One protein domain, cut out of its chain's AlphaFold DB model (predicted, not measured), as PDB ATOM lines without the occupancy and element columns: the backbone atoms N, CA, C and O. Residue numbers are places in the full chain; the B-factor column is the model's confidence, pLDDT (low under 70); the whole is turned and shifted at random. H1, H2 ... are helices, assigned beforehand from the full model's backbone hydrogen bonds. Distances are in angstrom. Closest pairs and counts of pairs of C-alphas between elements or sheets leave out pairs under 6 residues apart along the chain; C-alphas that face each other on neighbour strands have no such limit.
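Overview. This is residues 140 to 210 of the 210 residues of the protein "HEAT repeat domain-containing protein" of Tsukamurella conjunctivitidis (UniProt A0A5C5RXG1). Three helices, H1, H2 and H3, make a small body, and H4 leaves one corner of it as a long arm whose outer part, with the tail after it, sticks out free. In the body H3 crosses H1, and H2 packs on the last part of H1. The printed part has 71 residues with four named helices, H1, H2, H3 and H4 in that order along the chain, and no named strand; the class is all helix. The whole is loose, with a radius of gyration of the C-alphas of 14.4 A, and spans 50 by 25 by 15 A, the arm making the length.

Along the chain. The printed part begins at Gly 140. H1 runs from Ala 144, with its C-alpha at (-17.612, 26.845, -27.980), to Gly 156, 18.0 A from first to last C-alpha. H2, residues 159 to 167, is 12.4 A long. H3, residues 173 to 187, begins with its C-alpha at (-8.176, 16.516, -31.729) and is 21.2 A long. H4, residues 191 to 206, is the longest helix with 16 residues and 23.2 A, and ends with C-alpha 206 at (-9.781, 42.151, -18.614).

Arrangement. H1 touches H2 with residues 154 to 155 alone; the closest C-alphas, of Ile 154 and Gly 161, are 4.9 A apart. These two helices run opposite ways at a steep tilt of 56 degrees. H1 also touches H3, where the closest C-alphas, of Ser 151 and Thr 182, are 5.3 A apart. H1 and H3 run the same way at a steep tilt of 52 degrees. H2 and H3 are close but not clearly touching, with the closest C-alphas, of Leu 165 and Ile 179, 6.8 A apart. H3 and H4 only just touch, with 3 pairs of C-alphas within 8 A, and touch only at the corner by their link, through residues 184 to 185 of H3 and 191 to 192 of H4. Their closest C-alphas, of Leu 185 and Ala 191, are 6.1 A apart, and they run opposite ways at a steep tilt of 64 degrees. H4 is apart from H2, and only just apart from H1, at 8.1 A. In H1, H2 and H3 every O i to N i+4 pair is within hydrogen-bond range; in H4 10 of 12 are.

Size, cuts and confidence. The C-alphas of Glu 160 and Glu 210 are the two farthest apart, at 51.0 A. Residues 197 to 210, of which 197 to 206 belong to H4, stand free; without them the body spans 27 by 24 by 15 A. The printed part has no cut, and its three links are tight. The mean pLDDT of the printed part is 84.5; residues 190 to 201, 204 to 205 and 207 to 210 are under 70.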
ATOM      1  N   GLY A 140     -16.739  18.432 -33.100       95.19
ATOM      2  CA  GLY A 140     -15.658  19.370 -33.439       95.19
ATOM      3  C   GLY A 140     -16.039  20.616 -34.270       95.19
ATOM      4  O   GLY A 140     -15.229  21.541 -34.337       95.19
ATOM      5  N   ARG A 141     -17.241  20.709 -34.868       92.62
ATOM      6  CA  ARG A 141     -17.652  21.880 -35.678       92.62
ATOM      7  C   ARG A 141     -17.988  23.098 -34.811       92.62
ATOM      8  O   ARG A 141     -18.652  22.973 -33.786       92.62
ATOM      9  N   GLY A 142     -17.619  24.280 -35.308       92.81
ATOM     10  CA  GLY A 142     -18.025  25.571 -34.749       92.81
ATOM     11  C   GLY A 142     -17.266  25.971 -33.484       92.81
ATOM     12  O   GLY A 142     -16.339  25.287 -33.045       92.81
ATOM     13  N   ASP A 143     -17.670  27.110 -32.926       92.00
ATOM     14  CA  ASP A 143     -17.121  27.670 -31.693       92.00
ATOM     15  C   ASP A 143     -17.624  26.942 -30.431       92.00
ATOM     16  O   ASP A 143     -18.360  25.955 -30.487       92.00
ATOM     17  N   ALA A 144     -17.222  27.433 -29.257       91.44
ATOM     18  CA  ALA A 144     -17.612  26.845 -27.980       91.44
ATOM     19  C   ALA A 144     -19.135  26.847 -27.744       91.44
ATOM     20  O   ALA A 144     -19.654  25.918 -27.125       91.44
ATOM     21  N   GLU A 145     -19.871  27.854 -28.222       91.31
ATOM     22  CA  GLU A 145     -21.326  27.905 -28.064       91.31
ATOM     23  C   GLU A 145     -22.016  26.870 -28.955       91.31
ATOM     24  O   GLU A 145     -22.868  26.115 -28.475       91.31
ATOM     25  N   ALA A 146     -21.605  26.780 -30.221       94.12
ATOM     26  CA  ALA A 146     -22.086  25.771 -31.155       94.12
ATOM     27  C   ALA A 146     -21.803  24.359 -30.629       94.12
ATOM     28  O   ALA A 146     -22.716  23.534 -30.579       94.12
ATOM     29  N   ARG A 147     -20.584  24.107 -30.137       95.94
ATOM     30  CA  ARG A 147     -20.214  22.824 -29.526       95.94
ATOM     31  C   ARG A 147     -21.113  22.493 -28.329       95.94
ATOM     32  O   ARG A 147     -21.772  21.461 -28.339       95.94
ATOM     33  N   ARG A 148     -21.293  23.416 -27.374       94.75
ATOM     34  CA  ARG A 148     -22.224  23.222 -26.237       94.75
ATOM     35  C   ARG A 148     -23.674  22.988 -26.673       94.75
ATOM     36  O   ARG A 148     -24.408  22.248 -26.016       94.75
ATOM     37  N   SER A 149     -24.134  23.647 -27.737       95.81
ATOM     38  CA  SER A 149     -25.473  23.413 -28.291       95.81
ATOM     39  C   SER A 149     -25.596  22.008 -28.879       95.81
ATOM     40  O   SER A 149     -26.619  21.360 -28.667       95.81
ATOM     41  N   LEU A 150     -24.567  21.532 -29.585       98.25
ATOM     42  CA  LEU A 150     -24.527  20.186 -30.146       98.25
ATOM     43  C   LEU A 150     -24.471  19.122 -29.045       98.25
ATOM     44  O   LEU A 150     -25.274  18.195 -29.081       98.25
ATOM     45  N   SER A 151     -23.609  19.289 -28.033       97.88
ATOM     46  CA  SER A 151     -23.539  18.411 -26.856       97.88
ATOM     47  C   SER A 151     -24.913  18.235 -26.211       97.88
ATOM     48  O   SER A 151     -25.388  17.115 -26.052       97.88
ATOM     49  N   ARG A 152     -25.605  19.343 -25.903       97.19
ATOM     50  CA  ARG A 152     -26.949  19.299 -25.307       97.19
ATOM     51  C   ARG A 152     -27.974  18.629 -26.216       97.19
ATOM     52  O   ARG A 152     -28.847  17.934 -25.712       97.19
ATOM     53  N   ALA A 153     -27.880  18.827 -27.529       98.19
ATOM     54  CA  ALA A 153     -28.776  18.168 -28.471       98.19
ATOM     55  C   ALA A 153     -28.530  16.653 -28.531       98.19
ATOM     56  O   ALA A 153     -29.486  15.891 -28.464       98.19
ATOM     57  N   ILE A 154     -27.268  16.211 -28.579       98.56
ATOM     58  CA  ILE A 154     -26.908  14.785 -28.536       98.56
ATOM     59  C   ILE A 154     -27.443  14.148 -27.251       98.56
ATOM     60  O   ILE A 154     -28.152  13.153 -27.325       98.56
ATOM     61  N   LEU A 155     -27.173  14.742 -26.086       97.62
ATOM     62  CA  LEU A 155     -27.663  14.215 -24.805       97.62
ATOM     63  C   LEU A 155     -29.195  14.276 -24.694       97.62
ATOM     64  O   LEU A 155     -29.814  13.383 -24.122       97.62
ATOM     65  N   GLY A 156     -29.823  15.290 -25.293       97.12
ATOM     66  CA  GLY A 156     -31.277  15.435 -25.351       97.12
ATOM     67  C   GLY A 156     -31.989  14.331 -26.139       97.12
ATOM     68  O   GLY A 156     -33.187  14.137 -25.951       97.12
ATOM     69  N   LEU A 157     -31.273  13.573 -26.978       97.94
ATOM     70  CA  LEU A 157     -31.811  12.383 -27.645       97.94
ATOM     71  C   LEU A 157     -31.912  11.163 -26.716       97.94
ATOM     72  O   LEU A 157     -32.413  10.135 -27.156       97.94
ATOM     73  N   GLY A 158     -31.469  11.259 -25.459       96.81
ATOM     74  CA  GLY A 158     -31.540  10.164 -24.496       96.81
ATOM     75  C   GLY A 158     -30.513   9.066 -24.770       96.81
ATOM     76  O   GLY A 158     -29.383   9.342 -25.182       96.81
ATOM     77  N   GLU A 159     -30.897   7.811 -24.523       96.94
ATOM     78  CA  GLU A 159     -30.005   6.648 -24.625       96.94
ATOM     79  C   GLU A 159     -29.381   6.509 -26.019       96.94
ATOM     80  O   GLU A 159     -28.188   6.233 -26.135       96.94
ATOM     81  N   GLU A 160     -30.150   6.763 -27.079       98.38
ATOM     82  CA  GLU A 160     -29.672   6.700 -28.459       98.38
ATOM     83  C   GLU A 160     -28.543   7.710 -28.720       98.38
ATOM     84  O   GLU A 160     -27.579   7.406 -29.427       98.38
ATOM     85  N   GLY A 161     -28.643   8.902 -28.126       98.19
ATOM     86  CA  GLY A 161     -27.621   9.942 -28.202       98.19
ATOM     87  C   GLY A 161     -26.347   9.570 -27.448       98.19
ATOM     88  O   GLY A 161     -25.248   9.682 -27.991       98.19
ATOM     89  N   VAL A 162     -26.498   9.068 -26.220       97.50
ATOM     90  CA  VAL A 162     -25.378   8.617 -25.377       97.50
ATOM     91  C   VAL A 162     -24.626   7.453 -26.033       97.50
ATOM     92  O   VAL A 162     -23.397   7.468 -26.114       97.50
ATOM     93  N   GLN A 163     -25.342   6.469 -26.581       97.81
ATOM     94  CA  GLN A 163     -24.735   5.343 -27.302       97.81
ATOM     95  C   GLN A 163     -23.968   5.798 -28.552       97.81
ATOM     96  O   GLN A 163     -22.847   5.339 -28.800       97.81
ATOM     97  N   ALA A 164     -24.539   6.720 -29.334       97.88
ATOM     98  CA  ALA A 164     -23.856   7.278 -30.497       97.88
ATOM     99  C   ALA A 164     -22.588   8.045 -30.099       97.88
ATOM    100  O   ALA A 164     -21.569   7.933 -30.777       97.88
ATOM    101  N   LEU A 165     -22.617   8.782 -28.984       97.38
ATOM    102  CA  LEU A 165     -21.454   9.504 -28.470       97.38
ATOM    103  C   LEU A 165     -20.314   8.554 -28.076       97.38
ATOM    104  O   LEU A 165     -19.170   8.795 -28.455       97.38
ATOM    105  N   HIS A 166     -20.612   7.455 -27.376       96.69
ATOM    106  CA  HIS A 166     -19.600   6.461 -26.987       96.69
ATOM    107  C   HIS A 166     -18.960   5.730 -28.173       96.69
ATOM    108  O   HIS A 166     -17.835   5.246 -28.063       96.69
ATOM    109  N   THR A 167     -19.667   5.635 -29.298       95.94
ATOM    110  CA  THR A 167     -19.188   4.965 -30.516       95.94
ATOM    111  C   THR A 167     -18.647   5.942 -31.563       95.94
ATOM    112  O   THR A 167     -18.146   5.510 -32.603       95.94
ATOM    113  N   ALA A 168     -18.715   7.252 -31.297       95.88
ATOM    114  CA  ALA A 168     -18.273   8.280 -32.224       95.88
ATOM    115  C   ALA A 168     -16.754   8.184 -32.465       95.88
ATOM    116  O   ALA A 168     -15.969   8.123 -31.514       95.88
ATOM    117  N   PRO A 169     -16.299   8.200 -33.730       93.12
ATOM    118  CA  PRO A 169     -14.883   8.096 -34.027       93.12
ATOM    119  C   PRO A 169     -14.157   9.393 -33.654       93.12
ATOM    120  O   PRO A 169     -14.479  10.483 -34.121       93.12
ATOM    121  N   ALA A 170     -13.107   9.247 -32.857       92.75
ATOM    122  CA  ALA A 170     -12.181  10.289 -32.426       92.75
ATOM    123  C   ALA A 170     -11.224  10.741 -33.557       92.75
ATOM    124  O   ALA A 170     -10.003  10.625 -33.433       92.75
ATOM    125  N   THR A 171     -11.763  11.220 -34.684       93.81
ATOM    126  CA  THR A 171     -11.012  11.436 -35.940       93.81
ATOM    127  C   THR A 171      -9.989  12.572 -35.885       93.81
ATOM    128  O   THR A 171      -8.928  12.465 -36.496       93.81
ATOM    129  N   THR A 172     -10.266  13.639 -35.136       96.12
ATOM    130  CA  THR A 172      -9.377  14.801 -34.953       96.12
ATOM    131  C   THR A 172      -9.260  15.165 -33.474       96.12
ATOM    132  O   THR A 172     -10.050  14.686 -32.657       96.12
ATOM    133  N   ASP A 173      -8.294  16.015 -33.108       95.62
ATOM    134  CA  ASP A 173      -8.176  16.516 -31.729       95.62
ATOM    135  C   ASP A 173      -9.408  17.314 -31.291       95.62
ATOM    136  O   ASP A 173      -9.895  17.122 -30.180       95.62
ATOM    137  N   ASP A 174      -9.976  18.132 -32.181       95.25
ATOM    138  CA  ASP A 174     -11.220  18.859 -31.910       95.25
ATOM    139  C   ASP A 174     -12.401  17.922 -31.637       95.25
ATOM    140  O   ASP A 174     -13.194  18.164 -30.725       95.25
ATOM    141  N   VAL A 175     -12.521  16.838 -32.410       97.56
ATOM    142  CA  VAL A 175     -13.567  15.827 -32.204       97.56
ATOM    143  C   VAL A 175     -13.333  15.084 -30.891       97.56
ATOM    144  O   VAL A 175     -14.265  14.956 -30.102       97.56
ATOM    145  N   ARG A 176     -12.092  14.654 -30.613       97.25
ATOM    146  CA  ARG A 176     -11.708  14.014 -29.342       97.25
ATOM    147  C   ARG A 176     -12.067  14.877 -28.141       97.25
ATOM    148  O   ARG A 176     -12.691  14.391 -27.201       97.25
ATOM    149  N   TRP A 177     -11.698  16.151 -28.194       96.38
ATOM    150  CA  TRP A 177     -11.965  17.103 -27.127       96.38
ATOM    151  C   TRP A 177     -13.467  17.323 -26.935       96.38
ATOM    152  O   TRP A 177     -13.961  17.272 -25.812       96.38
ATOM    153  N   HIS A 178     -14.220  17.491 -28.024       97.38
ATOM    154  CA  HIS A 178     -15.667  17.687 -27.950       97.38
ATOM    155  C   HIS A 178     -16.393  16.441 -27.405       97.38
ATOM    156  O   HIS A 178     -17.314  16.580 -26.601       97.38
ATOM    157  N   ILE A 179     -15.961  15.226 -27.767       97.88
ATOM    158  CA  ILE A 179     -16.492  13.986 -27.174       97.88
ATOM    159  C   ILE A 179     -16.249  13.982 -25.664       97.88
ATOM    160  O   ILE A 179     -17.196  13.808 -24.901       97.88
ATOM    161  N   ALA A 180     -15.007  14.221 -25.235       95.62
ATOM    162  CA  ALA A 180     -14.641  14.217 -23.820       95.62
ATOM    163  C   ALA A 180     -15.434  15.256 -23.010       95.62
ATOM    164  O   ALA A 180     -15.955  14.937 -21.945       95.62
ATOM    165  N   GLU A 181     -15.594  16.472 -23.538       95.00
ATOM    166  CA  GLU A 181     -16.368  17.528 -22.881       95.00
ATOM    167  C   GLU A 181     -17.866  17.194 -22.813       95.00
ATOM    168  O   GLU A 181     -18.525  17.478 -21.815       95.00
ATOM    169  N   THR A 182     -18.408  16.539 -23.843       96.00
ATOM    170  CA  THR A 182     -19.810  16.091 -23.835       96.00
ATOM    171  C   THR A 182     -20.037  14.973 -22.819       96.00
ATOM    172  O   THR A 182     -21.048  14.989 -22.124       96.00
ATOM    173  N   LEU A 183     -19.097  14.030 -22.693       95.06
ATOM    174  CA  LEU A 183     -19.150  12.984 -21.667       95.06
ATOM    175  C   LEU A 183     -19.045  13.585 -20.258       95.06
ATOM    176  O   LEU A 183     -19.812  13.221 -19.377       95.06
ATOM    177  N   ARG A 184     -18.179  14.586 -20.066       92.62
ATOM    178  CA  ARG A 184     -18.082  15.321 -18.798       92.62
ATOM    179  C   ARG A 184     -19.390  16.030 -18.435       92.62
ATOM    180  O   ARG A 184     -19.776  16.020 -17.275       92.62
ATOM    181  N   LEU A 185     -20.072  16.625 -19.419       90.38
ATOM    182  CA  LEU A 185     -21.390  17.243 -19.231       90.38
ATOM    183  C   LEU A 185     -22.480  16.216 -18.882       90.38
ATOM    184  O   LEU A 185     -23.431  16.556 -18.187       90.38
ATOM    185  N   LEU A 186     -22.371  14.983 -19.383       90.38
ATOM    186  CA  LEU A 186     -23.283  13.894 -19.028       90.38
ATOM    187  C   LEU A 186     -23.106  13.476 -17.559       90.38
ATOM    188  O   LEU A 186     -24.105  13.289 -16.868       90.38
ATOM    189  N   ASP A 187     -21.860  13.362 -17.095       88.31
ATOM    190  CA  ASP A 187     -21.534  12.972 -15.716       88.31
ATOM    191  C   ASP A 187     -21.832  14.088 -14.699       88.31
ATOM    192  O   ASP A 187     -22.260  13.817 -13.576       88.31
ATOM    193  N   ASP A 188     -21.618  15.345 -15.093       84.44
ATOM    194  CA  ASP A 188     -21.882  16.540 -14.291       84.44
ATOM    195  C   ASP A 188     -22.603  17.605 -15.148       84.44
ATOM    196  O   ASP A 188     -21.966  18.403 -15.850       84.44
ATOM    197  N   PRO A 189     -23.949  17.646 -15.104       74.69
ATOM    198  CA  PRO A 189     -24.742  18.620 -15.853       74.69
ATOM    199  C   PRO A 189     -24.451  20.089 -15.497       74.69
ATOM    200  O   PRO A 189     -24.656  20.975 -16.334       74.69
ATOM    201  N   ASP A 190     -23.943  20.365 -14.291       67.56
ATOM    202  CA  ASP A 190     -23.648  21.721 -13.811       67.56
ATOM    203  C   ASP A 190     -22.264  22.216 -14.262       67.56
ATOM    204  O   ASP A 190     -21.983  23.422 -14.313       67.56
ATOM    205  N   ALA A 191     -21.401  21.301 -14.699       63.28
ATOM    206  CA  ALA A 191     -20.036  21.588 -15.117       63.28
ATOM    207  C   ALA A 191     -19.932  22.507 -16.351       63.28
ATOM    208  O   ALA A 191     -18.882  23.118 -16.590       63.28
ATOM    209  N   GLY A 192     -21.004  22.618 -17.143       58.03
ATOM    210  CA  GLY A 192     -21.112  23.569 -18.253       58.03
ATOM    211  C   GLY A 192     -21.331  25.020 -17.800       58.03
ATOM    212  O   GLY A 192     -20.853  25.947 -18.459       58.03
ATOM    213  N   PHE A 193     -21.997  25.233 -16.660       54.03
ATOM    214  CA  PHE A 193     -22.255  26.566 -16.101       54.03
ATOM    215  C   PHE A 193     -21.005  27.167 -15.456       54.03
ATOM    216  O   PHE A 193     -20.724  28.351 -15.647       54.03
ATOM    217  N   ALA A 194     -20.209  26.353 -14.758       55.09
ATOM    218  CA  ALA A 194     -18.991  26.810 -14.088       55.09
ATOM    219  C   ALA A 194     -17.970  27.416 -15.072       55.09
ATOM    220  O   ALA A 194     -17.430  28.495 -14.830       55.09
ATOM    221  N   SER A 195     -17.757  26.771 -16.223       56.62
ATOM    222  CA  SER A 195     -16.823  27.253 -17.251       56.62
ATOM    223  C   SER A 195     -17.276  28.582 -17.880       56.62
ATOM    224  O   SER A 195     -16.474  29.503 -18.033       56.62
ATOM    225  N   ALA A 196     -18.579  28.734 -18.154       57.94
ATOM    226  CA  ALA A 196     -19.149  29.971 -18.695       57.94
ATOM    227  C   ALA A 196     -19.075  31.143 -17.698       57.94
ATOM    228  O   ALA A 196     -18.787  32.274 -18.091       57.94
ATOM    229  N   ILE A 197     -19.279  30.876 -16.403       59.78
ATOM    230  CA  ILE A 197     -19.116  31.875 -15.338       59.78
ATOM    231  C   ILE A 197     -17.649  32.305 -15.229       59.78
ATOM    232  O   ILE A 197     -17.373  33.501 -15.174       59.78
ATOM    233  N   HIS A 198     -16.703  31.364 -15.253       56.44
ATOM    234  CA  HIS A 198     -15.275  31.686 -15.205       56.44
ATOM    235  C   HIS A 198     -14.801  32.469 -16.436       56.44
ATOM    236  O   HIS A 198     -14.005  33.399 -16.305       56.44
ATOM    237  N   GLU A 199     -15.306  32.150 -17.626       57.81
ATOM    238  CA  GLU A 199     -15.017  32.899 -18.849       57.81
ATOM    239  C   GLU A 199     -15.602  34.319 -18.804       57.81
ATOM    240  O   GLU A 199     -14.882  35.282 -19.078       57.81
ATOM    241  N   ALA A 200     -16.854  34.477 -18.358       58.81
ATOM    242  CA  ALA A 200     -17.473  35.786 -18.150       58.81
ATOM    243  C   ALA A 200     -16.721  36.622 -17.098       58.81
ATOM    244  O   ALA A 200     -16.483  37.815 -17.298       58.81
ATOM    245  N   GLN A 201     -16.272  35.996 -16.005       64.44
ATOM    246  CA  GLN A 201     -15.441  36.635 -14.981       64.44
ATOM    247  C   GLN A 201     -14.070  37.053 -15.527       64.44
ATOM    248  O   GLN A 201     -13.592  38.139 -15.198       64.44
ATOM    249  N   ARG A 202     -13.445  36.234 -16.385       70.94
ATOM    250  CA  ARG A 202     -12.156  36.537 -17.025       70.94
ATOM    251  C   ARG A 202     -12.273  37.723 -17.983       70.94
ATOM    252  O   ARG A 202     -11.448  38.628 -17.924       70.94
ATOM    253  N   VAL A 203     -13.314  37.760 -18.815       71.44
ATOM    254  CA  VAL A 203     -13.593  38.894 -19.715       71.44
ATOM    255  C   VAL A 203     -13.891  40.170 -18.918       71.44
ATOM    256  O   VAL A 203     -13.326  41.220 -19.214       71.44
ATOM    257  N   ALA A 204     -14.685  40.085 -17.845       68.88
ATOM    258  CA  ALA A 204     -14.963  41.224 -16.964       68.88
ATOM    259  C   ALA A 204     -13.725  41.717 -16.188       68.88
ATOM    260  O   ALA A 204     -13.631  42.896 -15.849       68.88
ATOM    261  N   ALA A 205     -12.768  40.840 -15.878       69.06
ATOM    262  CA  ALA A 205     -11.493  41.226 -15.276       69.06
ATOM    263  C   ALA A 205     -10.570  41.945 -16.274       69.06
ATOM    264  O   ALA A 205      -9.898  42.895 -15.889       69.06
ATOM    265  N   LEU A 206     -10.582  41.539 -17.546       71.94
ATOM    266  CA  LEU A 206      -9.781  42.151 -18.614       71.94
ATOM    267  C   LEU A 206     -10.368  43.480 -19.134       71.94
ATOM    268  O   LEU A 206      -9.631  44.309 -19.653       71.94
ATOM    269  N   GLY A 207     -11.675  43.709 -18.963       51.25
ATOM    270  CA  GLY A 207     -12.361  44.960 -19.324       51.25
ATOM    271  C   GLY A 207     -12.333  46.074 -18.264       51.25
ATOM    272  O   GLY A 207     -12.972  47.098 -18.465       51.25
ATOM    273  N   ARG A 208     -11.639  45.891 -17.129       53.22
ATOM    274  CA  ARG A 208     -11.529  46.879 -16.027       53.22
ATOM    275  C   ARG A 208     -10.158  47.563 -15.951       53.22
ATOM    276  O   ARG A 208      -9.702  47.925 -14.871       53.22
ATOM    277  N   THR A 209      -9.503  47.715 -17.095       49.88
ATOM    278  CA  THR A 209      -8.245  48.462 -17.221       49.88
ATOM    279  C   THR A 209      -8.516  49.734 -18.018       49.88
ATOM    280  O   THR A 209      -8.153  49.827 -19.184       49.88
ATOM    281  N   GLU A 210      -9.203  50.678 -17.375       39.38
ATOM    282  CA  GLU A 210      -9.139  52.121 -17.645       39.38
ATOM    283  C   GLU A 210      -9.021  52.853 -16.305       39.38
ATOM    284  O   GLU A 210      -9.765  52.478 -15.365       39.38
TER     285      GLU A 210